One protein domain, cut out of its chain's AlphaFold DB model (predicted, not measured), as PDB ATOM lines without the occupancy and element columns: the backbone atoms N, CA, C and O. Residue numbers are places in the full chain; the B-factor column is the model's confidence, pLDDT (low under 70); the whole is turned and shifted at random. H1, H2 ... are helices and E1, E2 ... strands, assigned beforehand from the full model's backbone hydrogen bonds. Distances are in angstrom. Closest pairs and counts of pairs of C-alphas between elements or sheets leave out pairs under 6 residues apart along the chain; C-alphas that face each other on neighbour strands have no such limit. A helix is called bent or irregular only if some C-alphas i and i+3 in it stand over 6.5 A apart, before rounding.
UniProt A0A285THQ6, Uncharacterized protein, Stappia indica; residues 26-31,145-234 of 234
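This is residues 26 to 31 and 145 to 234 of the 234 residues of an uncharacterized protein of Stappia indica (UniProt A0A285THQ6). A strongly twisted sheet of four strands lies between two helices at opposite ends of the longest axis: H3 on one face of the sheet, and H1 off the sheet, set in loops. The short H2 is on the same face as H3, beside the strands, and two long unnamed stretches, residues 145 to 160 and 172 to 188, join H1 to the rest and pair briefly with the edge strands E2 and E4. The 96 printed residues hold, in chain order, E1, H1, H2, E2, E3, H3 and E4; the sheet's order is E2, E3, E1, E4, all antiparallel, and the class is mixed, helices and strands. The whole is compact, with a radius of gyration of the C-alphas of 12.8 A and spans of 38 by 28 by 23 A.

E1, residues 26 to 30, begins at C-alpha 26 (33.453, -35.137, -46.377). After the cut, H1, residues 161 to 171, begins at C-alpha 161 (20.115, -48.202, -49.465) and spans 12.6 A; it is irregular, with C-alphas 166 and 169 7.6 A apart. H2 is residues 189 to 192. E2, residues 197 to 202, spans 15.9 A, and E3, residues 205 to 211, 19.6 A. H3 is residues 212 to 218. E4, residues 225 to 233, spans 20.8 A, bends by 66 degrees at residue 228 and ends at C-alpha 233 (23.158, -32.665, -46.832).

E2 and E3 form a hairpin, antiparallel at 144 degrees, with N 200 and O 207 2.8 A apart. E3 and E1 are antiparallel at 118 degrees, with N 28 and O 208 2.8 A apart. E1 and E4 are antiparallel at 159 degrees, with N 27 and O 229 2.9 A apart. E3, H3 and E4 make a split strand-helix-strand unit, two strands of one sheet that are not neighbours, with a helix between them along the chain and E1 between them in the sheet; its crossover is right-handed. H3 is on the sheet at a height of 9.1 A, only just over E1 alone, with 4 of its C-alphas falling on E1 and 2 on E3; it runs along the strands, at 9 degrees to E1 on the local plane. The closest C-alphas of H2 and E4, those of Arg 189 and Leu 233, are 5.0 A apart. H1 is not on the sheet, and is apart from H2 and H3. Every O i to N i+4 pair is within hydrogen-bond range in H3, 4 of 7 in H1; H2 is too short for such a pair.

The C-alphas of Asn 170 and Asp 220, the two farthest apart, are 39.0 A apart. Residues 32 to 144 are not printed; C-alphas 31 and 145 are 22.0 A apart across the cut. The link from H1 to H2, 17 residues, is long. Mean pLDDT of the printed part is 90.3; residues 31 and 173 to 174 are under 70.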
ATOM      1  N   TYR A  26      32.487 -34.188 -45.841       94.31
ATOM      2  CA  TYR A  26      33.453 -35.137 -46.377       94.31
ATOM      3  C   TYR A  26      33.757 -36.226 -45.368       94.31
ATOM      4  O   TYR A  26      34.148 -35.949 -44.237       94.31
ATOM      5  N   VAL A  27      33.648 -37.475 -45.803       92.25
ATOM      6  CA  VAL A  27      34.213 -38.612 -45.081       92.25
ATOM      7  C   VAL A  27      35.726 -38.590 -45.259       92.25
ATOM      8  O   VAL A  27      36.229 -38.601 -46.389       92.25
ATOM      9  N   LEU A  28      36.437 -38.602 -44.136       90.75
ATOM     10  CA  LEU A  28      37.889 -38.589 -44.063       90.75
ATOM     11  C   LEU A  28      38.453 -40.015 -44.088       90.75
ATOM     12  O   LEU A  28      37.926 -40.944 -43.468       90.75
ATOM     13  N   ARG A  29      39.566 -40.200 -44.801       83.75
ATOM     14  CA  ARG A  29      40.341 -41.449 -44.838       83.75
ATOM     15  C   ARG A  29      41.826 -41.184 -44.655       83.75
ATOM     16  O   ARG A  29      42.276 -40.051 -44.753       83.75
ATOM     17  N   HIS A  30      42.553 -42.269 -44.392       75.94
ATOM     18  CA  HIS A  30      43.985 -42.251 -44.151       75.94
ATOM     19  C   HIS A  30      44.719 -41.936 -45.459       75.94
ATOM     20  O   HIS A  30      44.631 -42.707 -46.418       75.94
ATOM     21  N   SER A  31      45.440 -40.822 -45.495       67.31
ATOM     22  CA  SER A  31      46.413 -40.514 -46.539       67.31
ATOM     23  C   SER A  31      47.714 -41.280 -46.263       67.31
ATOM     24  O   SER A  31      48.044 -41.586 -45.116       67.31
ATOM     25  N   LEU A 145      30.013 -38.413 -31.688       93.19
ATOM     26  CA  LEU A 145      29.445 -39.467 -32.529       93.19
ATOM     27  C   LEU A 145      28.017 -39.076 -32.912       93.19
ATOM     28  O   LEU A 145      27.169 -38.932 -32.037       93.19
ATOM     29  N   VAL A 146      27.757 -38.925 -34.208       95.75
ATOM     30  CA  VAL A 146      26.484 -38.431 -34.740       95.75
ATOM     31  C   VAL A 146      25.851 -39.488 -35.636       95.75
ATOM     32  O   VAL A 146      26.499 -40.025 -36.541       95.75
ATOM     33  N   ASP A 147      24.578 -39.779 -35.388       95.19
ATOM     34  CA  ASP A 147      23.767 -40.649 -36.235       95.19
ATOM     35  C   ASP A 147      23.057 -39.807 -37.298       95.19
ATOM     36  O   ASP A 147      21.984 -39.260 -37.071       95.19
ATOM     37  N   CYS A 148      23.726 -39.615 -38.433       96.06
ATOM     38  CA  CYS A 148      23.260 -38.711 -39.482       96.06
ATOM     39  C   CYS A 148      23.139 -39.376 -40.854       96.06
ATOM     40  O   CYS A 148      22.817 -38.693 -41.814       96.06
ATOM     41  N   VAL A 149      23.389 -40.679 -41.003       95.69
ATOM     42  CA  VAL A 149      23.349 -41.324 -42.326       95.69
ATOM     43  C   VAL A 149      21.906 -41.538 -42.777       95.69
ATOM     44  O   VAL A 149      21.145 -42.262 -42.139       95.69
ATOM     45  N   VAL A 150      21.542 -41.007 -43.947       96.25
ATOM     46  CA  VAL A 150      20.276 -41.352 -44.607       96.25
ATOM     47  C   VAL A 150      20.467 -42.684 -45.323       96.25
ATOM     48  O   VAL A 150      20.889 -42.738 -46.482       96.25
ATOM     49  N   ILE A 151      20.183 -43.777 -44.611       95.38
ATOM     50  CA  ILE A 151      20.462 -45.147 -45.066       95.38
ATOM     51  C   ILE A 151      19.859 -45.419 -46.446       95.38
ATOM     52  O   ILE A 151      20.551 -45.943 -47.310       95.38
ATOM     53  N   ALA A 152      18.605 -45.025 -46.681       96.19
ATOM     54  CA  ALA A 152      17.898 -45.269 -47.942       96.19
ATOM     55  C   ALA A 152      18.503 -44.544 -49.165       96.19
ATOM     56  O   ALA A 152      18.208 -44.920 -50.298       96.19
ATOM     57  N   GLU A 153      19.348 -43.533 -48.945       96.31
ATOM     58  CA  GLU A 153      19.907 -42.642 -49.977       96.31
ATOM     59  C   GLU A 153      21.443 -42.702 -50.035       96.31
ATOM     60  O   GLU A 153      22.092 -41.802 -50.573       96.31
ATOM     61  N   THR A 154      22.037 -43.755 -49.468       95.62
ATOM     62  CA  THR A 154      23.488 -43.907 -49.333       95.62
ATOM     63  C   THR A 154      23.974 -45.209 -49.967       95.62
ATOM     64  O   THR A 154      23.379 -46.275 -49.801       95.62
ATOM     65  N   ASP A 155      25.083 -45.128 -50.698       94.75
ATOM     66  CA  ASP A 155      25.863 -46.272 -51.153       94.75
ATOM     67  C   ASP A 155      26.816 -46.730 -50.040       94.75
ATOM     68  O   ASP A 155      27.725 -46.013 -49.609       94.75
ATOM     69  N   PHE A 156      26.669 -47.982 -49.630       92.88
ATOM     70  CA  PHE A 156      27.572 -48.675 -48.722       92.88
ATOM     71  C   PHE A 156      28.519 -49.592 -49.498       92.88
ATOM     72  O   PHE A 156      28.291 -49.923 -50.665       92.88
ATOM     73  N   SER A 157      29.580 -50.078 -48.849       90.00
ATOM     74  CA  SER A 157      30.517 -51.023 -49.481       90.00
ATOM     75  C   SER A 157      29.877 -52.357 -49.895       90.00
ATOM     76  O   SER A 157      30.469 -53.104 -50.673       90.00
ATOM     77  N   LYS A 158      28.672 -52.664 -49.393       90.75
ATOM     78  CA  LYS A 158      27.926 -53.906 -49.665       90.75
ATOM     79  C   LYS A 158      26.638 -53.721 -50.477       90.75
ATOM     80  O   LYS A 158      25.929 -54.699 -50.710       90.75
ATOM     81  N   GLY A 159      26.351 -52.506 -50.941       92.75
ATOM     82  CA  GLY A 159      25.183 -52.213 -51.771       92.75
ATOM     83  C   GLY A 159      24.591 -50.840 -51.483       92.75
ATOM     84  O   GLY A 159      25.121 -50.080 -50.678       92.75
ATOM     85  N   TYR A 160      23.472 -50.540 -52.129       94.69
ATOM     86  CA  TYR A 160      22.759 -49.276 -51.977       94.69
ATOM     87  C   TYR A 160      21.611 -49.398 -50.971       94.69
ATOM     88  O   TYR A 160      20.952 -50.438 -50.889       94.69
ATOM     89  N   GLY A 161      21.340 -48.321 -50.238       94.62
ATOM     90  CA  GLY A 161      20.115 -48.202 -49.465       94.62
ATOM     91  C   GLY A 161      20.043 -49.158 -48.270       94.62
ATOM     92  O   GLY A 161      21.048 -49.631 -47.732       94.62
ATOM     93  N   ILE A 162      18.808 -49.499 -47.900       93.75
ATOM     94  CA  ILE A 162      18.493 -50.459 -46.831       93.75
ATOM     95  C   ILE A 162      19.078 -51.844 -47.140       93.75
ATOM     96  O   ILE A 162      19.591 -52.512 -46.248       93.75
ATOM     97  N   GLU A 163      19.055 -52.275 -48.401       92.50
ATOM     98  CA  GLU A 163      19.617 -53.570 -48.790       92.50
ATOM     99  C   GLU A 163      21.136 -53.614 -48.566       92.50
ATOM    100  O   GLU A 163      21.653 -54.555 -47.958       92.50
ATOM    101  N   GLY A 164      21.853 -52.574 -49.003       91.81
ATOM    102  CA  GLY A 164      23.283 -52.426 -48.744       91.81
ATOM    103  C   GLY A 164      23.610 -52.402 -47.255       91.81
ATOM    104  O   GLY A 164      24.576 -53.036 -46.824       91.81
ATOM    105  N   TRP A 165      22.776 -51.723 -46.466       91.94
ATOM    106  CA  TRP A 165      22.887 -51.693 -45.012       91.94
ATOM    107  C   TRP A 165      22.746 -53.080 -44.382       91.94
ATOM    108  O   TRP A 165      23.610 -53.482 -43.607       91.94
ATOM    109  N   MET A 166      21.706 -53.831 -44.755       90.81
ATOM    110  CA  MET A 166      21.433 -55.167 -44.213       90.81
ATOM    111  C   MET A 166      22.506 -56.193 -44.597       90.81
ATOM    112  O   MET A 166      22.845 -57.069 -43.804       90.81
ATOM    113  N   ARG A 167      23.082 -56.081 -45.801       88.75
ATOM    114  CA  ARG A 167      24.193 -56.938 -46.253       88.75
ATOM    115  C   ARG A 167      25.508 -56.638 -45.535       88.75
ATOM    116  O   ARG A 167      26.403 -57.483 -45.500       88.75
ATOM    117  N   GLY A 168      25.662 -55.431 -45.001       82.62
ATOM    118  CA  GLY A 168      26.817 -55.071 -44.198       82.62
ATOM    119  C   GLY A 168      26.738 -55.654 -42.792       82.62
ATOM    120  O   GLY A 168      25.671 -55.709 -42.185       82.62
ATOM    121  N   ASN A 169      27.900 -56.069 -42.280       79.62
ATOM    122  CA  ASN A 169      28.115 -56.483 -40.891       79.62
ATOM    123  C   ASN A 169      26.979 -57.347 -40.297       79.62
ATOM    124  O   ASN A 169      26.524 -57.118 -39.177       79.62
ATOM    125  N   ASN A 170      26.489 -58.318 -41.078       78.25
ATOM    126  CA  ASN A 170      25.407 -59.232 -40.701       78.25
ATOM    127  C   ASN A 170      24.139 -58.518 -40.184       78.25
ATOM    128  O   ASN A 170      23.596 -58.889 -39.144       78.25
ATOM    129  N   GLY A 171      23.689 -57.466 -40.873       73.50
ATOM    130  CA  GLY A 171      22.462 -56.733 -40.540       73.50
ATOM    131  C   GLY A 171      22.621 -55.665 -39.458       73.50
ATOM    132  O   GLY A 171      21.660 -54.969 -39.144       73.50
ATOM    133  N   LYS A 172      23.827 -55.493 -38.899       77.88
ATOM    134  CA  LYS A 172      24.129 -54.449 -37.904       77.88
ATOM    135  C   LYS A 172      24.644 -53.149 -38.528       77.88
ATOM    136  O   LYS A 172      24.904 -52.193 -37.804       77.88
ATOM    137  N   GLY A 173      24.778 -53.116 -39.855       69.88
ATOM    138  CA  GLY A 173      25.043 -51.916 -40.646       69.88
ATOM    139  C   GLY A 173      26.004 -52.143 -41.808       69.88
ATOM    140  O   GLY A 173      26.817 -53.059 -41.765       69.88
ATOM    141  N   GLY A 174      25.932 -51.274 -42.826       63.00
ATOM    142  CA  GLY A 174      26.506 -51.388 -44.188       63.00
ATOM    143  C   GLY A 174      28.026 -51.600 -44.352       63.00
ATOM    144  O   GLY A 174      28.564 -51.403 -45.440       63.00
ATOM    145  N   GLY A 175      28.750 -52.003 -43.308       75.81
ATOM    146  CA  GLY A 175      30.195 -52.214 -43.284       75.81
ATOM    147  C   GLY A 175      30.952 -50.896 -43.176       75.81
ATOM    148  O   GLY A 175      31.513 -50.582 -42.135       75.81
ATOM    149  N   THR A 176      30.963 -50.134 -44.263       85.12
ATOM    150  CA  THR A 176      31.562 -48.796 -44.371       85.12
ATOM    151  C   THR A 176      30.782 -48.008 -45.413       85.12
ATOM    152  O   THR A 176      30.158 -48.611 -46.297       85.12
ATOM    153  N   LEU A 177      30.874 -46.679 -45.383       88.94
ATOM    154  CA  LEU A 177      30.419 -45.887 -46.523       88.94
ATOM    155  C   LEU A 177      31.224 -46.297 -47.757       88.94
ATOM    156  O   LEU A 177      32.409 -46.658 -47.661       88.94
ATOM    157  N   SER A 178      30.562 -46.318 -48.915       86.88
ATOM    158  CA  SER A 178      31.253 -46.656 -50.146       86.88
ATOM    159  C   SER A 178      32.343 -45.628 -50.421       86.88
ATOM    160  O   SER A 178      32.198 -44.426 -50.198       86.88
ATOM    161  N   SER A 179      33.475 -46.150 -50.864       80.25
ATOM    162  CA  SER A 179      34.719 -45.402 -51.010       80.25
ATOM    163  C   SER A 179      35.146 -45.275 -52.477       80.25
ATOM    164  O   SER A 179      36.243 -44.793 -52.769       80.25
ATOM    165  N   THR A 180      34.283 -45.764 -53.372       83.25
ATOM    166  CA  THR A 180      34.394 -45.669 -54.824       83.25
ATOM    167  C   THR A 180      33.864 -44.316 -55.276       83.25
ATOM    168  O   THR A 180      32.837 -43.849 -54.782       83.25
ATOM    169  N   GLU A 181      34.558 -43.699 -56.224       80.62
ATOM    170  CA  GLU A 181      34.148 -42.432 -56.823       80.62
ATOM    171  C   GLU A 181      32.734 -42.512 -57.430       80.62
ATOM    172  O   GLU A 181      32.294 -43.566 -57.898       80.62
ATOM    173  N   GLY A 182      31.993 -41.401 -57.373       82.31
ATOM    174  CA  GLY A 182      30.627 -41.298 -57.903       82.31
ATOM    175  C   GLY A 182      29.539 -41.969 -57.057       82.31
ATOM    176  O   GLY A 182      28.362 -41.910 -57.414       82.31
ATOM    177  N   LYS A 183      29.898 -42.598 -55.933       89.94
ATOM    178  CA  LYS A 183      28.938 -43.205 -55.004       89.94
ATOM    179  C   LYS A 183      28.245 -42.161 -54.139       89.94
ATOM    180  O   LYS A 183      28.850 -41.169 -53.737       89.94
ATOM    181  N   ARG A 184      26.961 -42.387 -53.857       93.56
ATOM    182  CA  ARG A 184      26.121 -41.450 -53.110       93.56
ATOM    183  C   ARG A 184      26.372 -41.583 -51.617       93.56
ATOM    184  O   ARG A 184      26.388 -42.681 -51.071       93.56
ATOM    185  N   CYS A 185      26.508 -40.451 -50.949       95.31
ATOM    186  CA  CYS A 185      26.470 -40.360 -49.501       95.31
ATOM    187  C   CYS A 185      25.511 -39.235 -49.142       95.31
ATOM    188  O   CYS A 185      25.668 -38.119 -49.641       95.31
ATOM    189  N   THR A 186      24.530 -39.525 -48.293       95.94
ATOM    190  CA  THR A 186      23.521 -38.546 -47.890       95.94
ATOM    191  C   THR A 186      23.463 -38.489 -46.372       95.94
ATOM    192  O   THR A 186      23.297 -39.524 -45.723       95.94
ATOM    193  N   LEU A 187      23.616 -37.288 -45.812       96.56
ATOM    194  CA  LEU A 187      23.563 -37.042 -44.374       96.56
ATOM    195  C   LEU A 187      22.395 -36.115 -44.012       96.56
ATOM    196  O   LEU A 187      22.074 -35.196 -44.765       96.56
ATOM    197  N   LEU A 188      21.798 -36.341 -42.844       96.69
ATOM    198  CA  LEU A 188      20.783 -35.493 -42.225       96.69
ATOM    199  C   LEU A 188      21.417 -34.177 -41.774       96.69
ATOM    200  O   LEU A 188      22.268 -34.161 -40.883       96.69
ATOM    201  N   ARG A 189      21.013 -33.067 -42.395       95.25
ATOM    202  CA  ARG A 189      21.568 -31.730 -42.154       95.25
ATOM    203  C   ARG A 189      21.327 -31.265 -40.727       95.25
ATOM    204  O   ARG A 189      22.234 -30.708 -40.122       95.25
ATOM    205  N   ASN A 190      20.120 -31.476 -40.217       94.75
ATOM    206  CA  ASN A 190      19.698 -31.034 -38.890       94.75
ATOM    207  C   ASN A 190      20.551 -31.649 -37.763       94.75
ATOM    208  O   ASN A 190      20.777 -30.995 -36.753       94.75
ATOM    209  N   GLU A 191      21.081 -32.861 -37.953       96.00
ATOM    210  CA  GLU A 191      21.919 -33.546 -36.952       96.00
ATOM    211  C   GLU A 191      23.361 -33.009 -36.889       96.00
ATOM    212  O   GLU A 191      24.067 -33.159 -35.882       96.00
ATOM    213  N   ILE A 192      23.821 -32.383 -37.975       95.50
ATOM    214  CA  ILE A 192      25.202 -31.908 -38.136       95.50
ATOM    215  C   ILE A 192      25.301 -30.401 -38.377       95.50
ATOM    216  O   ILE A 192      26.370 -29.903 -38.727       95.50
ATOM    217  N   GLU A 193      24.206 -29.660 -38.222       92.88
ATOM    218  CA  GLU A 193      24.234 -28.216 -38.399       92.88
ATOM    219  C   GLU A 193      25.202 -27.580 -37.394       92.88
ATOM    220  O   GLU A 193      25.163 -27.858 -36.197       92.88
ATOM    221  N   GLY A 194      26.100 -26.731 -37.901       91.94
ATOM    222  CA  GLY A 194      27.136 -26.095 -37.088       91.94
ATOM    223  C   GLY A 194      28.282 -27.024 -36.691       91.94
ATOM    224  O   GLY A 194      29.187 -26.565 -36.002       91.94
ATOM    225  N   ARG A 195      28.279 -28.292 -37.130       95.62
ATOM    226  CA  ARG A 195      29.377 -29.221 -36.867       95.62
ATOM    227  C   ARG A 195      30.446 -29.148 -37.940       95.62
ATOM    228  O   ARG A 195      30.146 -29.097 -39.134       95.62
ATOM    229  N   HIS A 196      31.705 -29.213 -37.531       96.31
ATOM    230  CA  HIS A 196      32.845 -29.045 -38.421       96.31
ATOM    231  C   HIS A 196      33.769 -30.266 -38.452       96.31
ATOM    232  O   HIS A 196      34.269 -30.580 -39.537       96.31
ATOM    233  N   LEU A 197      33.880 -31.021 -37.356       96.44
ATOM    234  CA  LEU A 197      34.489 -32.352 -37.292       96.44
ATOM    235  C   LEU A 197      33.658 -33.287 -36.391       96.44
ATOM    236  O   LEU A 197      33.289 -32.936 -35.278       96.44
ATOM    237  N   TRP A 198      33.353 -34.499 -36.848       95.81
ATOM    238  CA  TRP A 198      32.601 -35.482 -36.061       95.81
ATOM    239  C   TRP A 198      32.908 -36.915 -36.504       95.81
ATOM    240  O   TRP A 198      33.630 -37.172 -37.471       95.81
ATOM    241  N   ARG A 199      32.342 -37.881 -35.782       93.69
ATOM    242  CA  ARG A 199      32.299 -39.289 -36.175       93.69
ATOM    243  C   ARG A 199      30.890 -39.612 -36.658       93.69
ATOM    244  O   ARG A 199      29.937 -39.499 -35.897       93.69
ATOM    245  N   THR A 200      30.743 -40.022 -37.909       93.31
ATOM    246  CA  THR A 200      29.467 -40.486 -38.470       93.31
ATOM    247  C   THR A 200      29.264 -41.947 -38.101       93.31
ATOM    248  O   THR A 200      30.116 -42.776 -38.425       93.31
ATOM    249  N   ARG A 201      28.156 -42.278 -37.434       91.75
ATOM    250  CA  ARG A 201      27.803 -43.665 -37.105       91.75
ATOM    251  C   ARG A 201      27.413 -44.435 -38.370       91.75
ATOM    252  O   ARG A 201      26.589 -43.983 -39.156       91.75
ATOM    253  N   VAL A 202      27.994 -45.620 -38.553       89.75
ATOM    254  CA  VAL A 202      27.703 -46.546 -39.658       89.75
ATOM    255  C   VAL A 202      27.579 -47.951 -39.069       89.75
ATOM    256  O   VAL A 202      28.502 -48.764 -39.125       89.75
ATOM    257  N   GLY A 203      26.442 -48.212 -38.426       85.88
ATOM    258  CA  GLY A 203      26.207 -49.435 -37.664       85.88
ATOM    259  C   GLY A 203      26.940 -49.409 -36.324       85.88
ATOM    260  O   GLY A 203      26.823 -48.449 -35.566       85.88
ATOM    261  N   ASP A 204      27.725 -50.449 -36.049       84.00
ATOM    262  CA  ASP A 204      28.631 -50.551 -34.894       84.00
ATOM    263  C   ASP A 204      29.993 -49.870 -35.121       84.00
ATOM    264  O   ASP A 204      30.862 -49.889 -34.247       84.00
ATOM    265  N   ARG A 205      30.196 -49.273 -36.299       84.75
ATOM    266  CA  ARG A 205      31.405 -48.536 -36.669       84.75
ATOM    267  C   ARG A 205      31.122 -47.050 -36.777       84.75
ATOM    268  O   ARG A 205      29.981 -46.590 -36.751       84.75
ATOM    269  N   PHE A 206      32.198 -46.298 -36.954       88.94
ATOM    270  CA  PHE A 206      32.125 -44.890 -37.277       88.94
ATOM    271  C   PHE A 206      33.152 -44.510 -38.338       88.94
ATOM    272  O   PHE A 206      34.168 -45.188 -38.514       88.94
ATOM    273  N   GLU A 207      32.901 -43.392 -39.009       90.38
ATOM    274  CA  GLU A 207      33.841 -42.770 -39.936       90.38
ATOM    275  C   GLU A 207      34.045 -41.303 -39.569       90.38
ATOM    276  O   GLU A 207      33.080 -40.571 -39.342       90.38
ATOM    277  N   TYR A 208      35.303 -40.864 -39.503       92.88
ATOM    278  CA  TYR A 208      35.606 -39.446 -39.331       92.88
ATOM    279  C   TYR A 208      35.023 -38.674 -40.507       92.88
ATOM    280  O   TYR A 208      35.196 -39.057 -41.662       92.88
ATOM    281  N   THR A 209      34.290 -37.615 -40.203       94.81
ATOM    282  CA  THR A 209      33.607 -36.786 -41.185       94.81
ATOM    283  C   THR A 209      33.818 -35.332 -40.804       94.81
ATOM    284  O   THR A 209      33.832 -34.996 -39.621       94.81
ATOM    285  N   CYS A 210      34.011 -34.470 -41.788       96.19
ATOM    286  CA  CYS A 210      34.153 -33.044 -41.562       96.19
ATOM    287  C   CYS A 210      33.247 -32.243 -42.490       96.19
ATOM    288  O   CYS A 210      32.761 -32.725 -43.512       96.19
ATOM    289  N   SER A 211      33.010 -30.995 -42.121       96.19
ATOM    290  CA  SER A 211      32.319 -30.043 -42.985       96.19
ATOM    291  C   SER A 211      33.216 -29.565 -44.126       96.19
ATOM    292  O   SER A 211      34.443 -29.573 -44.017       96.19
ATOM    293  N   ASP A 212      32.591 -29.021 -45.167       94.69
ATOM    294  CA  ASP A 212      33.303 -28.312 -46.231       94.69
ATOM    295  C   ASP A 212      34.154 -27.151 -45.703       94.69
ATOM    296  O   ASP A 212      35.324 -27.027 -46.039       94.69
ATOM    297  N   ARG A 213      33.612 -26.371 -44.762       95.00
ATOM    298  CA  ARG A 213      34.333 -25.252 -44.142       95.00
ATOM    299  C   ARG A 213      35.603 -25.697 -43.411       95.00
ATOM    300  O   ARG A 213      36.630 -25.038 -43.540       95.00
ATOM    301  N   PHE A 214      35.529 -26.788 -42.647       95.94
ATOM    302  CA  PHE A 214      36.704 -27.351 -41.981       95.94
ATOM    303  C   PHE A 214      37.737 -27.775 -43.018       95.94
ATOM    304  O   PHE A 214      38.874 -27.320 -42.958       95.94
ATOM    305  N   TRP A 215      37.324 -28.593 -43.993       95.56
ATOM    306  CA  TRP A 215      38.230 -29.113 -45.010       95.56
ATOM    307  C   TRP A 215      38.940 -27.994 -45.772       95.56
ATOM    308  O   TRP A 215      40.162 -27.991 -45.842       95.56
ATOM    309  N   GLU A 216      38.204 -26.993 -46.251       95.00
ATOM    310  CA  GLU A 216      38.779 -25.847 -46.962       95.00
ATOM    311  C   GLU A 216      39.785 -25.052 -46.119       95.00
ATOM    312  O   GLU A 216      40.695 -24.444 -46.676       95.00
ATOM    313  N   THR A 217      39.655 -25.078 -44.789       95.94
ATOM    314  CA  THR A 217      40.574 -24.388 -43.870       95.94
ATOM    315  C   THR A 217      41.894 -25.136 -43.690       95.94
ATOM    316  O   THR A 217      42.912 -24.503 -43.414       95.94
ATOM    317  N   VAL A 218      41.887 -26.467 -43.815       94.56
ATOM    318  CA  VAL A 218      43.050 -27.313 -43.494       94.56
ATOM    319  C   VAL A 218      43.612 -28.081 -44.687       94.56
ATOM    320  O   VAL A 218      44.640 -28.717 -44.538       94.56
ATOM    321  N   LYS A 219      42.982 -28.053 -45.865       93.06
ATOM    322  CA  LYS A 219      43.342 -28.893 -47.028       93.06
ATOM    323  C   LYS A 219      44.794 -28.777 -47.508       93.06
ATOM    324  O   LYS A 219      45.279 -29.712 -48.138       93.06
ATOM    325  N   ASP A 220      45.453 -27.655 -47.224       92.06
ATOM    326  CA  ASP A 220      46.848 -27.400 -47.604       92.06
ATOM    327  C   ASP A 220      47.845 -27.881 -46.531       92.06
ATOM    328  O   ASP A 220      49.056 -27.884 -46.750       92.06
ATOM    329  N   GLU A 221      47.346 -28.315 -45.371       91.06
ATOM    330  CA  GLU A 221      48.145 -28.904 -44.305       91.06
ATOM    331  C   GLU A 221      48.568 -30.331 -44.669       91.06
ATOM    332  O   GLU A 221      47.826 -31.128 -45.247       91.06
ATOM    333  N   VAL A 222      49.772 -30.701 -44.246       88.81
ATOM    334  CA  VAL A 222      50.263 -32.071 -44.370       88.81
ATOM    335  C   VAL A 222      49.623 -32.927 -43.277       88.81
ATOM    336  O   VAL A 222      49.909 -32.731 -42.100       88.81
ATOM    337  N   MET A 223      48.771 -33.891 -43.631       88.94
ATOM    338  CA  MET A 223      48.036 -34.694 -42.642       88.94
ATOM    339  C   MET A 223      47.616 -36.077 -43.146       88.94
ATOM    340  O   MET A 223      47.506 -36.324 -44.349       88.94
ATOM    341  N   ILE A 224      47.308 -36.982 -42.209       85.88
ATOM    342  CA  ILE A 224      46.680 -38.284 -42.504       85.88
ATOM    343  C   ILE A 224      45.227 -38.174 -42.956       85.88
ATOM    344  O   ILE A 224      44.666 -39.179 -43.376       85.88
ATOM    345  N   TRP A 225      44.590 -37.012 -42.848       89.31
ATOM    346  CA  TRP A 225      43.215 -36.822 -43.294       89.31
ATOM    347  C   TRP A 225      43.174 -36.432 -44.765       89.31
ATOM    348  O   TRP A 225      43.785 -35.455 -45.177       89.31
ATOM    349  N   ALA A 226      42.411 -37.186 -45.549       88.44
ATOM    350  CA  ALA A 226      42.061 -36.826 -46.915       88.44
ATOM    351  C   ALA A 226      40.558 -37.039 -47.149       88.44
ATOM    352  O   ALA A 226      40.023 -38.072 -46.719       88.44
ATOM    353  N   PRO A 227      39.865 -36.111 -47.833       89.19
ATOM    354  CA  PRO A 227      38.479 -36.278 -48.217       89.19
ATOM    355  C   PRO A 227      38.416 -37.402 -49.238       89.19
ATOM    356  O   PRO A 227      39.187 -37.445 -50.196       89.19
ATOM    357  N   ARG A 228      37.485 -38.329 -49.037       85.50
ATOM    358  CA  ARG A 228      37.272 -39.417 -49.993       85.50
ATOM    359  C   ARG A 228      35.861 -39.452 -50.538       85.50
ATOM    360  O   ARG A 228      35.677 -39.627 -51.735       85.50
ATOM    361  N   THR A 229      34.879 -39.284 -49.663       90.38
ATOM    362  CA  THR A 229      33.470 -39.333 -50.049       90.38
ATOM    363  C   THR A 229      32.837 -38.001 -49.700       90.38
ATOM    364  O   THR A 229      32.769 -37.638 -48.529       90.38
ATOM    365  N   ARG A 230      32.389 -37.266 -50.719       93.25
ATOM    366  CA  ARG A 230      31.575 -36.063 -50.542       93.25
ATOM    367  C   ARG A 230      30.128 -36.484 -50.302       93.25
ATOM    368  O   ARG A 230      29.561 -37.225 -51.101       93.25
ATOM    369  N   CYS A 231      29.543 -36.006 -49.216       94.31
ATOM    370  CA  CYS A 231      28.170 -36.277 -48.829       94.31
ATOM    371  C   CYS A 231      27.281 -35.054 -49.069       94.31
ATOM    372  O   CYS A 231      27.669 -33.915 -48.785       94.31
ATOM    373  N   ILE A 232      26.078 -35.307 -49.577       93.56
ATOM    374  CA  ILE A 232      25.015 -34.317 -49.747       93.56
ATOM    375  C   ILE A 232      24.261 -34.190 -48.422       93.56
ATOM    376  O   ILE A 232      24.059 -35.181 -47.721       93.56
ATOM    377  N   LEU A 233      23.860 -32.966 -48.077       94.00
ATOM    378  CA  LEU A 233      23.158 -32.665 -46.832       94.00
ATOM    379  C   LEU A 233      21.672 -32.426 -47.103       94.00
ATOM    380  O   LEU A 233      21.337 -31.505 -47.860       94.00
ATOM    381  N   LYS A 234      20.820 -33.231 -46.469       91.69
ATOM    382  CA  LYS A 234      19.362 -33.213 -46.609       91.69
ATOM    383  C   LYS A 234      18.701 -32.559 -45.409       91.69
ATOM    384  O   LYS A 234      18.981 -33.010 -44.278       91.69
TER     385      LYS A 234